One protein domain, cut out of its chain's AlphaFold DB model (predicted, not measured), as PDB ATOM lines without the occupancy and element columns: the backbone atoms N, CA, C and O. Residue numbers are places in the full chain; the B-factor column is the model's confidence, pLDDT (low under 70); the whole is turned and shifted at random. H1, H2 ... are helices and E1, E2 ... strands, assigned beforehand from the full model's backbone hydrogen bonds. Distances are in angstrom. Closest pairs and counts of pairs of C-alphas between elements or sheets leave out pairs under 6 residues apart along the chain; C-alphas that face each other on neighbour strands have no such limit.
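This is residues 6 to 92 and 376 to 386 of the 577 residues of the protein "Similar to leishmania major. l411.4-like protein" of Leishmania infantum (UniProt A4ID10). One twisted sheet of five strands is curled like part of a barrel and folded back on itself into two leaves, with E4 and E3 facing E2 and E5 and E1 as the hinge; the short helix H1 lies in a loop beyond one end of the sheet. The 98 printed residues hold, along the chain, E1, E2, E3, H1, E4 and E5, and the class is mostly strand. The mixed sheet has the order E4, E3, E1, E2, E5. The whole is elongated, spanning 49 by 29 by 24 A, and only just loose, close to compact, with a radius of gyration of the C-alphas of 15.5 A.

E1, residues 6 to 13, and E2, residues 27 to 35, form an antiparallel hairpin at 160 degrees, with N 8 and O 32 2.8 A apart. E3, residues 45 to 56, is parallel to E1 at 40 degrees; N 55 and O 9 are 2.9 A apart. H1, residues 62 to 65, is not on the sheet and is too short for an O i to N i+4 pair; its one O i to N i+3 pair is within hydrogen-bond range. Edge strand E4, residues 76 to 89, is antiparallel to E3, with N 49 and O 85 2.9 A apart. Edge strand E5, residues 378 to 385, is antiparallel to E2, with N 31 and O 382 2.8 A apart.

E1 begins at C-alpha 6 (374.764, 255.830, 352.045) and is 23.2 A long; E2 measures 25.7 A. E3, 30.3 A, bends by 64 degrees at residue 52, and E4, 32.6 A, by 81 degrees at residue 81. E5, 22.9 A, ends at C-alpha 385 (382.016, 272.375, 341.602).

The C-alphas of Gly 42 and Asp 63, the two farthest apart, are 49.6 A from each other. Residues 93 to 375 are not printed, and C-alphas 92 and 376 are 7.5 A apart across the cut. The link from E1 to E2 is long. Mean pLDDT of the printed part is 72.8; residues 14 to 26, 37 to 43, 61 to 71 and 376 to 377 are under 70.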
ATOM      1  N   ALA A   6     373.454 255.519 351.496       83.17
ATOM      2  CA  ALA A   6     374.764 255.830 352.045       83.17
ATOM      3  C   ALA A   6     375.511 256.737 351.066       83.17
ATOM      4  O   ALA A   6     375.519 256.477 349.864       83.17
ATOM      5  N   ALA A   7     376.156 257.787 351.574       87.48
ATOM      6  CA  ALA A   7     376.968 258.693 350.771       87.48
ATOM      7  C   ALA A   7     378.434 258.615 351.193       87.48
ATOM      8  O   ALA A   7     378.751 258.701 352.378       87.48
ATOM      9  N   THR A   8     379.331 258.524 350.215       88.03
ATOM     10  CA  THR A   8     380.767 258.733 350.419       88.03
ATOM     11  C   THR A   8     381.228 259.892 349.553       88.03
ATOM     12  O   THR A   8     381.033 259.873 348.340       88.03
ATOM     13  N   ALA A   9     381.837 260.905 350.166       90.31
ATOM     14  CA  ALA A   9     382.241 262.119 349.472       90.31
ATOM     15  C   ALA A   9     383.764 262.262 349.367       90.31
ATOM     16  O   ALA A   9     384.515 261.978 350.302       90.31
ATOM     17  N   TYR A  10     384.210 262.768 348.224       88.97
ATOM     18  CA  TYR A  10     385.608 262.980 347.878       88.97
ATOM     19  C   TYR A  10     385.784 264.363 347.260       88.97
ATOM     20  O   TYR A  10     384.944 264.812 346.483       88.97
ATOM     21  N   VAL A  11     386.911 265.010 347.541       85.98
ATOM     22  CA  VAL A  11     387.312 266.253 346.877       85.98
ATOM     23  C   VAL A  11     388.508 265.963 345.979       85.98
ATOM     24  O   VAL A  11     389.548 265.485 346.447       85.98
ATOM     25  N   ARG A  12     388.353 266.218 344.678       80.44
ATOM     26  CA  ARG A  12     389.343 265.891 343.639       80.44
ATOM     27  C   ARG A  12     389.599 267.084 342.723       80.44
ATOM     28  O   ARG A  12     388.711 267.895 342.493       80.44
ATOM     29  N   SER A  13     390.809 267.156 342.173       71.58
ATOM     30  CA  SER A  13     391.123 268.026 341.032       71.58
ATOM     31  C   SER A  13     390.924 267.249 339.724       71.58
ATOM     32  O   SER A  13     391.125 266.031 339.695       71.58
ATOM     33  N   CYS A  14     390.523 267.938 338.653       58.94
ATOM     34  CA  CYS A  14     390.148 267.344 337.365       58.94
ATOM     35  C   CYS A  14     391.236 266.517 336.671       58.94
ATOM     36  O   CYS A  14     390.883 265.695 335.830       58.94
ATOM     37  N   ASP A  15     392.515 266.638 337.035       49.43
ATOM     38  CA  ASP A  15     393.581 265.915 336.326       49.43
ATOM     39  C   ASP A  15     393.475 264.370 336.408       49.43
ATOM     40  O   ASP A  15     394.299 263.672 335.820       49.43
ATOM     41  N   GLY A  16     392.507 263.797 337.136       42.87
ATOM     42  CA  GLY A  16     392.357 262.347 337.326       42.87
ATOM     43  C   GLY A  16     391.074 261.692 336.800       42.87
ATOM     44  O   GLY A  16     390.888 260.503 337.052       42.87
ATOM     45  N   ALA A  17     390.166 262.400 336.124       39.34
ATOM     46  CA  ALA A  17     388.927 261.779 335.649       39.34
ATOM     47  C   ALA A  17     389.067 261.326 334.189       39.34
ATOM     48  O   ALA A  17     388.978 262.135 333.272       39.34
ATOM     49  N   SER A  18     389.221 260.017 333.969       37.79
ATOM     50  CA  SER A  18     389.063 259.332 332.673       37.79
ATOM     51  C   SER A  18     387.606 259.345 332.171       37.79
ATOM     52  O   SER A  18     387.117 258.353 331.637       37.79
ATOM     53  N   LEU A  19     386.883 260.432 332.427       42.71
ATOM     54  CA  LEU A  19     385.480 260.616 332.088       42.71
ATOM     55  C   LEU A  19     385.361 261.533 330.869       42.71
ATOM     56  O   LEU A  19     386.187 262.441 330.719       42.71
ATOM     57  N   PRO A  20     384.349 261.332 330.009       44.63
ATOM     58  CA  PRO A  20     384.135 262.196 328.865       44.63
ATOM     59  C   PRO A  20     383.778 263.597 329.373       44.63
ATOM     60  O   PRO A  20     382.689 263.845 329.874       44.63
ATOM     61  N   THR A  21     384.748 264.507 329.279       41.70
ATOM     62  CA  THR A  21     384.575 265.969 329.330       41.70
ATOM     63  C   THR A  21     383.689 266.513 330.466       41.70
ATOM     64  O   THR A  21     382.606 267.035 330.203       41.70
ATOM     65  N   PRO A  22     384.135 266.478 331.735       44.01
ATOM     66  CA  PRO A  22     383.482 267.247 332.791       44.01
ATOM     67  C   PRO A  22     383.618 268.773 332.555       44.01
ATOM     68  O   PRO A  22     384.607 269.229 331.973       44.01
ATOM     69  N   PRO A  23     382.661 269.596 333.028       46.72
ATOM     70  CA  PRO A  23     382.666 271.044 332.825       46.72
ATOM     71  C   PRO A  23     383.718 271.728 333.718       46.72
ATOM     72  O   PRO A  23     383.557 271.817 334.939       46.72
ATOM     73  N   GLY A  24     384.776 272.252 333.097       49.40
ATOM     74  CA  GLY A  24     385.761 273.147 333.716       49.40
ATOM     75  C   GLY A  24     386.778 272.459 334.637       49.40
ATOM     76  O   GLY A  24     386.418 271.706 335.540       49.40
ATOM     77  N   CYS A  25     388.061 272.761 334.415       57.71
ATOM     78  CA  CYS A  25     389.170 272.331 335.264       57.71
ATOM     79  C   CYS A  25     389.121 273.107 336.590       57.71
ATOM     80  O   CYS A  25     389.448 274.291 336.627       57.71
ATOM     81  N   GLY A  26     388.645 272.465 337.655       69.21
ATOM     82  CA  GLY A  26     388.459 273.071 338.975       69.21
ATOM     83  C   GLY A  26     388.364 272.010 340.066       69.21
ATOM     84  O   GLY A  26     388.362 270.809 339.776       69.21
ATOM     85  N   LEU A  27     388.299 272.438 341.328       80.32
ATOM     86  CA  LEU A  27     388.109 271.521 342.445       80.32
ATOM     87  C   LEU A  27     386.678 270.972 342.379       80.32
ATOM     88  O   LEU A  27     385.719 271.735 342.278       80.32
ATOM     89  N   LYS A  28     386.508 269.651 342.438       83.84
ATOM     90  CA  LYS A  28     385.195 268.996 342.380       83.84
ATOM     91  C   LYS A  28     384.905 268.233 343.660       83.84
ATOM     92  O   LYS A  28     385.772 267.533 344.183       83.84
ATOM     93  N   LEU A  29     383.657 268.329 344.109       89.34
ATOM     94  CA  LEU A  29     383.083 267.437 345.103       89.34
ATOM     95  C   LEU A  29     382.415 266.288 344.347       89.34
ATOM     96  O   LEU A  29     381.548 266.516 343.506       89.34
ATOM     97  N   VAL A  30     382.845 265.068 344.636       89.29
ATOM     98  CA  VAL A  30     382.316 263.825 344.078       89.29
ATOM     99  C   VAL A  30     381.652 263.066 345.213       89.29
ATOM    100  O   VAL A  30     382.313 262.745 346.195       89.29
ATOM    101  N   VAL A  31     380.363 262.782 345.089       90.89
ATOM    102  CA  VAL A  31     379.581 262.033 346.071       90.89
ATOM    103  C   VAL A  31     379.091 260.752 345.417       90.89
ATOM    104  O   VAL A  31     378.270 260.787 344.502       90.89
ATOM    105  N   ASP A  32     379.597 259.627 345.905       89.90
ATOM    106  CA  ASP A  32     379.118 258.304 345.536       89.90
ATOM    107  C   ASP A  32     377.984 257.922 346.491       89.90
ATOM    108  O   ASP A  32     378.176 257.832 347.705       89.90
ATOM    109  N   LEU A  33     376.794 257.741 345.933       88.65
ATOM    110  CA  LEU A  33     375.559 257.418 346.633       88.65
ATOM    111  C   LEU A  33     375.226 255.960 346.346       88.65
ATOM    112  O   LEU A  33     375.102 255.563 345.189       88.65
ATOM    113  N   THR A  34     375.080 255.166 347.395       84.12
ATOM    114  CA  THR A  34     374.617 253.782 347.297       84.12
ATOM    115  C   THR A  34     373.204 253.728 347.846       84.12
ATOM    116  O   THR A  34     372.996 254.023 349.022       84.12
ATOM    117  N   LEU A  35     372.241 253.402 346.987       79.57
ATOM    118  CA  LEU A  35     370.862 253.131 347.381       79.57
ATOM    119  C   LEU A  35     370.756 251.651 347.731       79.57
ATOM    120  O   LEU A  35     371.019 250.818 346.863       79.57
ATOM    121  N   ASP A  36     370.397 251.346 348.977       70.64
ATOM    122  CA  ASP A  36     370.226 249.968 349.435       70.64
ATOM    123  C   ASP A  36     369.009 249.306 348.761       70.64
ATOM    124  O   ASP A  36     367.961 249.925 348.534       70.64
ATOM    125  N   ASP A  37     369.170 248.023 348.451       61.41
ATOM    126  CA  ASP A  37     368.189 247.116 347.862       61.41
ATOM    127  C   ASP A  37     367.201 246.600 348.917       61.41
ATOM    128  O   ASP A  37     366.214 245.956 348.559       61.41
ATOM    129  N   SER A  38     367.432 246.847 350.213       52.73
ATOM    130  CA  SER A  38     366.598 246.296 351.277       52.73
ATOM    131  C   SER A  38     365.179 246.897 351.279       52.73
ATOM    132  O   SER A  38     364.886 247.880 351.953       52.73
ATOM    133  N   ILE A  39     364.274 246.232 350.561       48.18
ATOM    134  CA  ILE A  39     362.823 246.200 350.787       48.18
ATOM    135  C   ILE A  39     362.095 247.526 350.512       48.18
ATOM    136  O   ILE A  39     361.761 248.281 351.422       48.18
ATOM    137  N   LEU A  40     361.709 247.741 349.254       49.05
ATOM    138  CA  LEU A  40     360.573 248.599 348.906       49.05
ATOM    139  C   LEU A  40     359.764 247.921 347.802       49.05
ATOM    140  O   LEU A  40     360.110 247.976 346.625       49.05
ATOM    141  N   THR A  41     358.679 247.264 348.195       45.29
ATOM    142  CA  THR A  41     357.624 246.855 347.272       45.29
ATOM    143  C   THR A  41     356.966 248.103 346.685       45.29
ATOM    144  O   THR A  41     356.493 248.969 347.422       45.29
ATOM    145  N   GLY A  42     356.973 248.205 345.352       49.69
ATOM    146  CA  GLY A  42     356.040 249.009 344.546       49.69
ATOM    147  C   GLY A  42     355.959 250.514 344.819       49.69
ATOM    148  O   GLY A  42     355.091 251.183 344.267       49.69
ATOM    149  N   SER A  43     356.828 251.065 345.659       59.47
ATOM    150  CA  SER A  43     356.747 252.443 346.124       59.47
ATOM    151  C   SER A  43     357.929 253.253 345.624       59.47
ATOM    152  O   SER A  43     359.048 252.757 345.466       59.47
ATOM    153  N   VAL A  44     357.642 254.523 345.354       70.27
ATOM    154  CA  VAL A  44     358.657 255.548 345.141       70.27
ATOM    155  C   VAL A  44     359.607 255.507 346.343       70.27
ATOM    156  O   VAL A  44     359.172 255.631 347.488       70.27
ATOM    157  N   LEU A  45     360.895 255.275 346.091       74.78
ATOM    158  CA  LEU A  45     361.927 255.393 347.114       74.78
ATOM    159  C   LEU A  45     362.261 256.871 347.244       74.78
ATOM    160  O   LEU A  45     362.792 257.459 346.309       74.78
ATOM    161  N   GLU A  46     361.992 257.436 348.410       79.62
ATOM    162  CA  GLU A  46     362.438 258.770 348.794       79.62
ATOM    163  C   GLU A  46     363.414 258.638 349.951       79.62
ATOM    164  O   GLU A  46     363.125 257.989 350.960       79.62
ATOM    165  N   THR A  47     364.595 259.216 349.780       83.44
ATOM    166  CA  THR A  47     365.652 259.182 350.781       83.44
ATOM    167  C   THR A  47     366.461 260.463 350.718       83.44
ATOM    168  O   THR A  47     366.590 261.091 349.666       83.44
ATOM    169  N   GLU A  48     366.985 260.873 351.861       88.04
ATOM    170  CA  GLU A  48     367.759 262.094 352.008       88.04
ATOM    171  C   GLU A  48     369.045 261.762 352.753       88.04
ATOM    172  O   GLU A  48     369.024 261.089 353.784       88.04
ATOM    173  N   VAL A  49     370.170 262.240 352.228       89.88
ATOM    174  CA  VAL A  49     371.476 262.085 352.861       89.88
ATOM    175  C   VAL A  49     372.117 263.448 353.031       89.88
ATOM    176  O   VAL A  49     372.213 264.231 352.087       89.88
ATOM    177  N   THR A  50     372.600 263.720 354.238       91.75
ATOM    178  CA  THR A  50     373.393 264.913 354.518       91.75
ATOM    179  C   THR A  50     374.877 264.570 354.484       91.75
ATOM    180  O   THR A  50     375.367 263.777 355.287       91.75
ATOM    181  N   VAL A  51     375.616 265.196 353.575       91.26
ATOM    182  CA  VAL A  51     377.074 265.095 353.496       91.26
ATOM    183  C   VAL A  51     377.684 266.206 354.345       91.26
ATOM    184  O   VAL A  51     377.445 267.386 354.096       91.26
ATOM    185  N   THR A  52     378.470 265.829 355.351       90.83
ATOM    186  CA  THR A  52     379.173 266.752 356.269       90.83
ATOM    187  C   THR A  52     380.680 266.523 356.316       90.83
ATOM    188  O   THR A  52     381.418 267.342 356.862       90.83
ATOM    189  N   HIS A  53     381.154 265.434 355.709       91.63
ATOM    190  CA  HIS A  53     382.559 265.046 355.679       91.63
ATOM    191  C   HIS A  53     382.939 264.561 354.283       91.63
ATOM    192  O   HIS A  53     382.112 263.975 353.584       91.63
ATOM    193  N   ALA A  54     384.193 264.777 353.889       90.17
ATOM    194  CA  ALA A  54     384.748 264.268 352.643       90.17
ATOM    195  C   ALA A  54     386.231 263.902 352.791       90.17
ATOM    196  O   ALA A  54     386.919 264.338 353.715       90.17
ATOM    197  N   LEU A  55     386.735 263.116 351.841       88.82
ATOM    198  CA  LEU A  55     388.157 262.820 351.698       88.82
ATOM    199  C   LEU A  55     388.780 263.738 350.646       88.82
ATOM    200  O   LEU A  55     388.504 263.614 349.452       88.82
ATOM    201  N   HIS A  56     389.643 264.651 351.077       86.99
ATOM    202  CA  HIS A  56     390.341 265.577 350.199       86.99
ATOM    203  C   HIS A  56     391.619 264.940 349.647       86.99
ATOM    204  O   HIS A  56     392.590 264.721 350.372       86.99
ATOM    205  N   GLN A  57     391.619 264.635 348.349       79.51
ATOM    206  CA  GLN A  57     392.663 263.834 347.698       79.51
ATOM    207  C   GLN A  57     393.654 264.666 346.869       79.51
ATOM    208  O   GLN A  57     394.691 264.151 346.473       79.51
ATOM    209  N   SER A  58     393.380 265.949 346.611       72.34
ATOM    210  CA  SER A  58     394.240 266.794 345.763       72.34
ATOM    211  C   SER A  58     395.388 267.515 346.484       72.34
ATOM    212  O   SER A  58     396.156 268.204 345.823       72.34
ATOM    213  N   LEU A  59     395.527 267.383 347.809       72.99
ATOM    214  CA  LEU A  59     396.559 268.106 348.575       72.99
ATOM    215  C   LEU A  59     397.916 267.392 348.600       72.99
ATOM    216  O   LEU A  59     398.935 268.031 348.847       72.99
ATOM    217  N   PHE A  60     397.938 266.081 348.359       71.29
ATOM    218  CA  PHE A  60     399.174 265.306 348.326       71.29
ATOM    219  C   PHE A  60     399.758 265.285 346.903       71.29
ATOM    220  O   PHE A  60     399.007 265.072 345.946       71.29
ATOM    221  N   PRO A  61     401.081 265.470 346.734       62.26
ATOM    222  CA  PRO A  61     401.741 265.306 345.440       62.26
ATOM    223  C   PRO A  61     401.479 263.915 344.842       62.26
ATOM    224  O   PRO A  61     401.494 262.913 345.561       62.26
ATOM    225  N   ARG A  62     401.276 263.840 343.517       54.01
ATOM    226  CA  ARG A  62     400.942 262.596 342.791       54.01
ATOM    227  C   ARG A  62     401.923 261.455 343.000       54.01
ATOM    228  O   ARG A  62     401.490 260.307 342.971       54.01
ATOM    229  N   ASP A  63     403.198 261.745 343.221       45.82
ATOM    230  CA  ASP A  63     404.202 260.695 343.393       45.82
ATOM    231  C   ASP A  63     403.892 259.817 344.617       45.82
ATOM    232  O   ASP A  63     404.163 258.619 344.590       45.82
ATOM    233  N   ALA A  64     403.196 260.358 345.627       41.62
ATOM    234  CA  ALA A  64     402.679 259.575 346.747       41.62
ATOM    235  C   ALA A  64     401.424 258.743 346.393       41.62
ATOM    236  O   ALA A  64     401.148 257.742 347.047       41.62
ATOM    237  N   ALA A  65     400.662 259.136 345.368       37.38
ATOM    238  CA  ALA A  65     399.372 258.549 344.989       37.38
ATOM    239  C   ALA A  65     399.428 257.618 343.758       37.38
ATOM    240  O   ALA A  65     398.402 257.063 343.369       37.38
ATOM    241  N   SER A  66     400.594 257.443 343.131       36.34
ATOM    242  CA  SER A  66     400.731 256.857 341.787       36.34
ATOM    243  C   SER A  66     400.284 255.393 341.615       36.34
ATOM    244  O   SER A  66     400.206 254.946 340.477       36.34
ATOM    245  N   ASN A  67     399.897 254.659 342.670       34.72
ATOM    246  CA  ASN A  67     399.582 253.223 342.559       34.72
ATOM    247  C   ASN A  67     398.180 252.763 342.986       34.72
ATOM    248  O   ASN A  67     397.877 251.583 342.841       34.72
ATOM    249  N   ALA A  68     397.286 253.623 343.466       35.88
ATOM    250  CA  ALA A  68     395.909 253.202 343.720       35.88
ATOM    251  C   ALA A  68     394.995 254.416 343.793       35.88
ATOM    252  O   ALA A  68     395.381 255.447 344.345       35.88
ATOM    253  N   ALA A  69     393.773 254.273 343.277       42.08
ATOM    254  CA  ALA A  69     392.659 255.160 343.583       42.08
ATOM    255  C   ALA A  69     392.739 255.585 345.062       42.08
ATOM    256  O   ALA A  69     392.685 254.730 345.940       42.08
ATOM    257  N   GLY A  70     392.994 256.883 345.280       49.84
ATOM    258  CA  GLY A  70     393.639 257.456 346.468       49.84
ATOM    259  C   GLY A  70     393.580 256.604 347.731       49.84
ATOM    260  O   GLY A  70     392.529 256.502 348.362       49.84
ATOM    261  N   THR A  71     394.720 256.025 348.111       63.92
ATOM    262  CA  THR A  71     394.831 255.310 349.385       63.92
ATOM    263  C   THR A  71     394.425 256.229 350.545       63.92
ATOM    264  O   THR A  71     394.687 257.437 350.473       63.92
ATOM    265  N   PRO A  72     393.831 255.695 351.629       72.86
ATOM    266  CA  PRO A  72     393.509 256.475 352.825       72.86
ATOM    267  C   PRO A  72     394.679 257.356 353.285       72.86
ATOM    268  O   PRO A  72     394.478 258.534 353.578       72.86
ATOM    269  N   ALA A  73     395.911 256.838 353.203       75.81
ATOM    270  CA  ALA A  73     397.135 257.530 353.602       75.81
ATOM    271  C   ALA A  73     397.394 258.838 352.837       75.81
ATOM    272  O   ALA A  73     397.929 259.784 353.408       75.81
ATOM    273  N   THR A  74     396.983 258.930 351.575       79.82
ATOM    274  CA  THR A  74     397.134 260.132 350.738       79.82
ATOM    275  C   THR A  74     395.833 260.921 350.624       79.82
ATOM    276  O   THR A  74     395.596 261.612 349.634       79.82
ATOM    277  N   SER A  75     394.948 260.792 351.610       83.96
ATOM    278  CA  SER A  75     393.708 261.554 351.685       83.96
ATOM    279  C   SER A  75     393.588 262.227 353.045       83.96
ATOM    280  O   SER A  75     393.860 261.613 354.076       83.96
ATOM    281  N   LEU A  76     393.211 263.503 353.036       87.28
ATOM    282  CA  LEU A  76     392.956 264.279 354.244       87.28
ATOM    283  C   LEU A  76     391.457 264.247 354.536       87.28
ATOM    284  O   LEU A  76     390.657 264.596 353.667       87.28
ATOM    285  N   GLN A  77     391.069 263.849 355.743       90.59
ATOM    286  CA  GLN A  77     389.673 263.961 356.156       90.59
ATOM    287  C   GLN A  77     389.334 265.435 356.390       90.59
ATOM    288  O   GLN A  77     390.026 266.130 357.135       90.59
ATOM    289  N   VAL A  78     388.264 265.915 355.761       90.49
ATOM    290  CA  VAL A  78     387.779 267.288 355.920       90.49
ATOM    291  C   VAL A  78     386.303 267.295 356.296       90.49
ATOM    292  O   VAL A  78     385.527 266.475 355.805       90.49
ATOM    293  N   SER A  79     385.906 268.231 357.151       92.40
ATOM    294  CA  SER A  79     384.510 268.603 357.352       92.40
ATOM    295  C   SER A  79     384.123 269.732 356.396       92.40
ATOM    296  O   SER A  79     384.950 270.550 355.977       92.40
ATOM    297  N   LEU A  80     382.851 269.745 356.011       90.49
ATOM    298  CA  LEU A  80     382.268 270.714 355.090       90.49
ATOM    299  C   LEU A  80     380.887 271.165 355.596       90.49
ATOM    300  O   LEU A  80     380.247 270.429 356.354       90.49
ATOM    301  N   PRO A  81     380.415 272.370 355.216       89.61
ATOM    302  CA  PRO A  81     379.058 272.806 355.530       89.61
ATOM    303  C   PRO A  81     378.043 271.766 355.038       89.61
ATOM    304  O   PRO A  81     378.224 271.269 353.931       89.61
ATOM    305  N   PRO A  82     376.989 271.442 355.806       90.85
ATOM    306  CA  PRO A  82     376.076 270.356 355.463       90.85
ATOM    307  C   PRO A  82     375.463 270.557 354.075       90.85
ATOM    308  O   PRO A  82     374.911 271.619 353.771       90.85
ATOM    309  N   ILE A  83     375.569 269.520 353.245       91.72
ATOM    310  CA  ILE A  83     374.950 269.443 351.923       91.72
ATOM    311  C   ILE A  83     373.879 268.370 351.986       91.72
ATOM    312  O   ILE A  83     374.181 267.206 352.246       91.72
ATOM    313  N   THR A  84     372.641 268.755 351.722       92.71
ATOM    314  CA  THR A  84     371.519 267.832 351.630       92.71
ATOM    315  C   THR A  84     371.386 267.344 350.196       92.71
ATOM    316  O   THR A  84     371.258 268.150 349.272       92.71
ATOM    317  N   VAL A  85     371.398 266.025 350.021       92.40
ATOM    318  CA  VAL A  85     371.120 265.343 348.757       92.40
ATOM    319  C   VAL A  85     369.877 264.487 348.955       92.40
ATOM    320  O   VAL A  85     369.923 263.470 349.646       92.40
ATOM    321  N   ALA A  86     368.768 264.907 348.361       91.32
ATOM    322  CA  ALA A  86     367.533 264.143 348.327       91.32
ATOM    323  C   ALA A  86     367.429 263.383 347.003       91.32
ATOM    324  O   ALA A  86     367.750 263.897 345.929       91.32
ATOM    325  N   ILE A  87     367.005 262.130 347.090       88.52
ATOM    326  CA  ILE A  87     366.914 261.203 345.972       88.52
ATOM    327  C   ILE A  87     365.513 260.614 345.980       88.52
ATOM    328  O   ILE A  87     365.055 260.081 346.990       88.52
ATOM    329  N   GLN A  88     364.858 260.690 344.831       86.63
ATOM    330  CA  GLN A  88     363.558 260.100 344.581       86.63
ATOM    331  C   GLN A  88     363.678 259.143 343.394       86.63
ATOM    332  O   GLN A  88     363.893 259.566 342.260       86.63
ATOM    333  N   ARG A  89     363.540 257.842 343.637       81.65
ATOM    334  CA  ARG A  89     363.482 256.816 342.589       81.65
ATOM    335  C   ARG A  89     362.037 256.371 342.418       81.65
ATOM    336  O   ARG A  89     361.390 255.988 343.389       81.65
ATOM    337  N   GLY A  90     361.549 256.375 341.183       79.46
ATOM    338  CA  GLY A  90     360.252 255.798 340.839       79.46
ATOM    339  C   GLY A  90     360.190 254.286 341.086       79.46
ATOM    340  O   GLY A  90     361.200 253.633 341.366       79.46
ATOM    341  N   ALA A  91     358.989 253.720 340.968       77.24
ATOM    342  CA  ALA A  91     358.815 252.273 341.001       77.24
ATOM    343  C   ALA A  91     359.567 251.618 339.830       77.24
ATOM    344  O   ALA A  91     359.577 252.148 338.716       77.24
ATOM    345  N   VAL A  92     360.188 250.466 340.088       76.53
ATOM    346  CA  VAL A  92     360.829 249.674 339.037       76.53
ATOM    347  C   VAL A  92     359.746 249.021 338.189       76.53
ATOM    348  O   VAL A  92     358.835 248.377 338.707       76.53
ATOM    349  N   GLY A 376     365.764 247.309 343.245       58.18
ATOM    350  CA  GLY A 376     367.028 247.349 342.525       58.18
ATOM    351  C   GLY A 376     367.845 248.486 343.098       58.18
ATOM    352  O   GLY A 376     367.439 249.645 342.989       58.18
ATOM    353  N   GLY A 377     368.951 248.172 343.756       68.54
ATOM    354  CA  GLY A 377     369.914 249.172 344.179       68.54
ATOM    355  C   GLY A 377     370.432 249.968 343.008       68.54
ATOM    356  O   GLY A 377     370.367 249.560 341.845       68.54
ATOM    357  N   ALA A 378     370.983 251.122 343.326       76.54
ATOM    358  CA  ALA A 378     371.725 251.896 342.358       76.54
ATOM    359  C   ALA A 378     372.930 252.517 343.043       76.54
ATOM    360  O   ALA A 378     372.840 253.033 344.159       76.54
ATOM    361  N   MET A 379     374.056 252.488 342.341       81.92
ATOM    362  CA  MET A 379     375.203 253.314 342.668       81.92
ATOM    363  C   MET A 379     375.181 254.532 341.760       81.92
ATOM    364  O   MET A 379     375.322 254.416 340.540       81.92
ATOM    365  N   LEU A 380     375.002 255.698 342.367       88.04
ATOM    366  CA  LEU A 380     375.011 256.981 341.687       88.04
ATOM    367  C   LEU A 380     376.288 257.728 342.031       88.04
ATOM    368  O   LEU A 380     376.759 257.681 343.162       88.04
ATOM    369  N   ARG A 381     376.818 258.469 341.069       90.24
ATOM    370  CA  ARG A 381     377.889 259.431 341.293       90.24
ATOM    371  C   ARG A 381     377.382 260.811 340.952       90.24
ATOM    372  O   ARG A 381     377.141 261.119 339.788       90.24
ATOM    373  N   TRP A 382     377.243 261.642 341.971       92.13
ATOM    374  CA  TRP A 382     376.981 263.059 341.806       92.13
ATOM    375  C   TRP A 382     378.297 263.832 341.869       92.13
ATOM    376  O   TRP A 382     379.140 263.592 342.731       92.13
ATOM    377  N   THR A 383     378.492 264.761 340.944       89.51
ATOM    378  CA  THR A 383     379.670 265.625 340.888       89.51
ATOM    379  C   THR A 383     379.239 267.073 340.773       89.51
ATOM    380  O   THR A 383     378.301 267.387 340.045       89.51
ATOM    381  N   VAL A 384     379.920 267.959 341.493       90.49
ATOM    382  CA  VAL A 384     379.641 269.399 341.481       90.49
ATOM    383  C   VAL A 384     380.915 270.202 341.717       90.49
ATOM    384  O   VAL A 384     381.912 269.685 342.230       90.49
ATOM    385  N   ASN A 385     380.903 271.476 341.327       87.17
ATOM    386  CA  ASN A 385     382.016 272.375 341.602       87.17
ATOM    387  C   ASN A 385     382.170 272.643 343.105       87.17
ATOM    388  O   ASN A 385     381.190 272.931 343.788       87.17
ATOM    389  N   ALA A 386     383.404 272.576 343.596       83.90
ATOM    390  CA  ALA A 386     383.746 272.702 345.008       83.90
ATOM    391  C   ALA A 386     384.519 273.984 345.350       83.90
ATOM    392  O   ALA A 386     384.821 274.201 346.518       83.90
TER     393      ALA A 386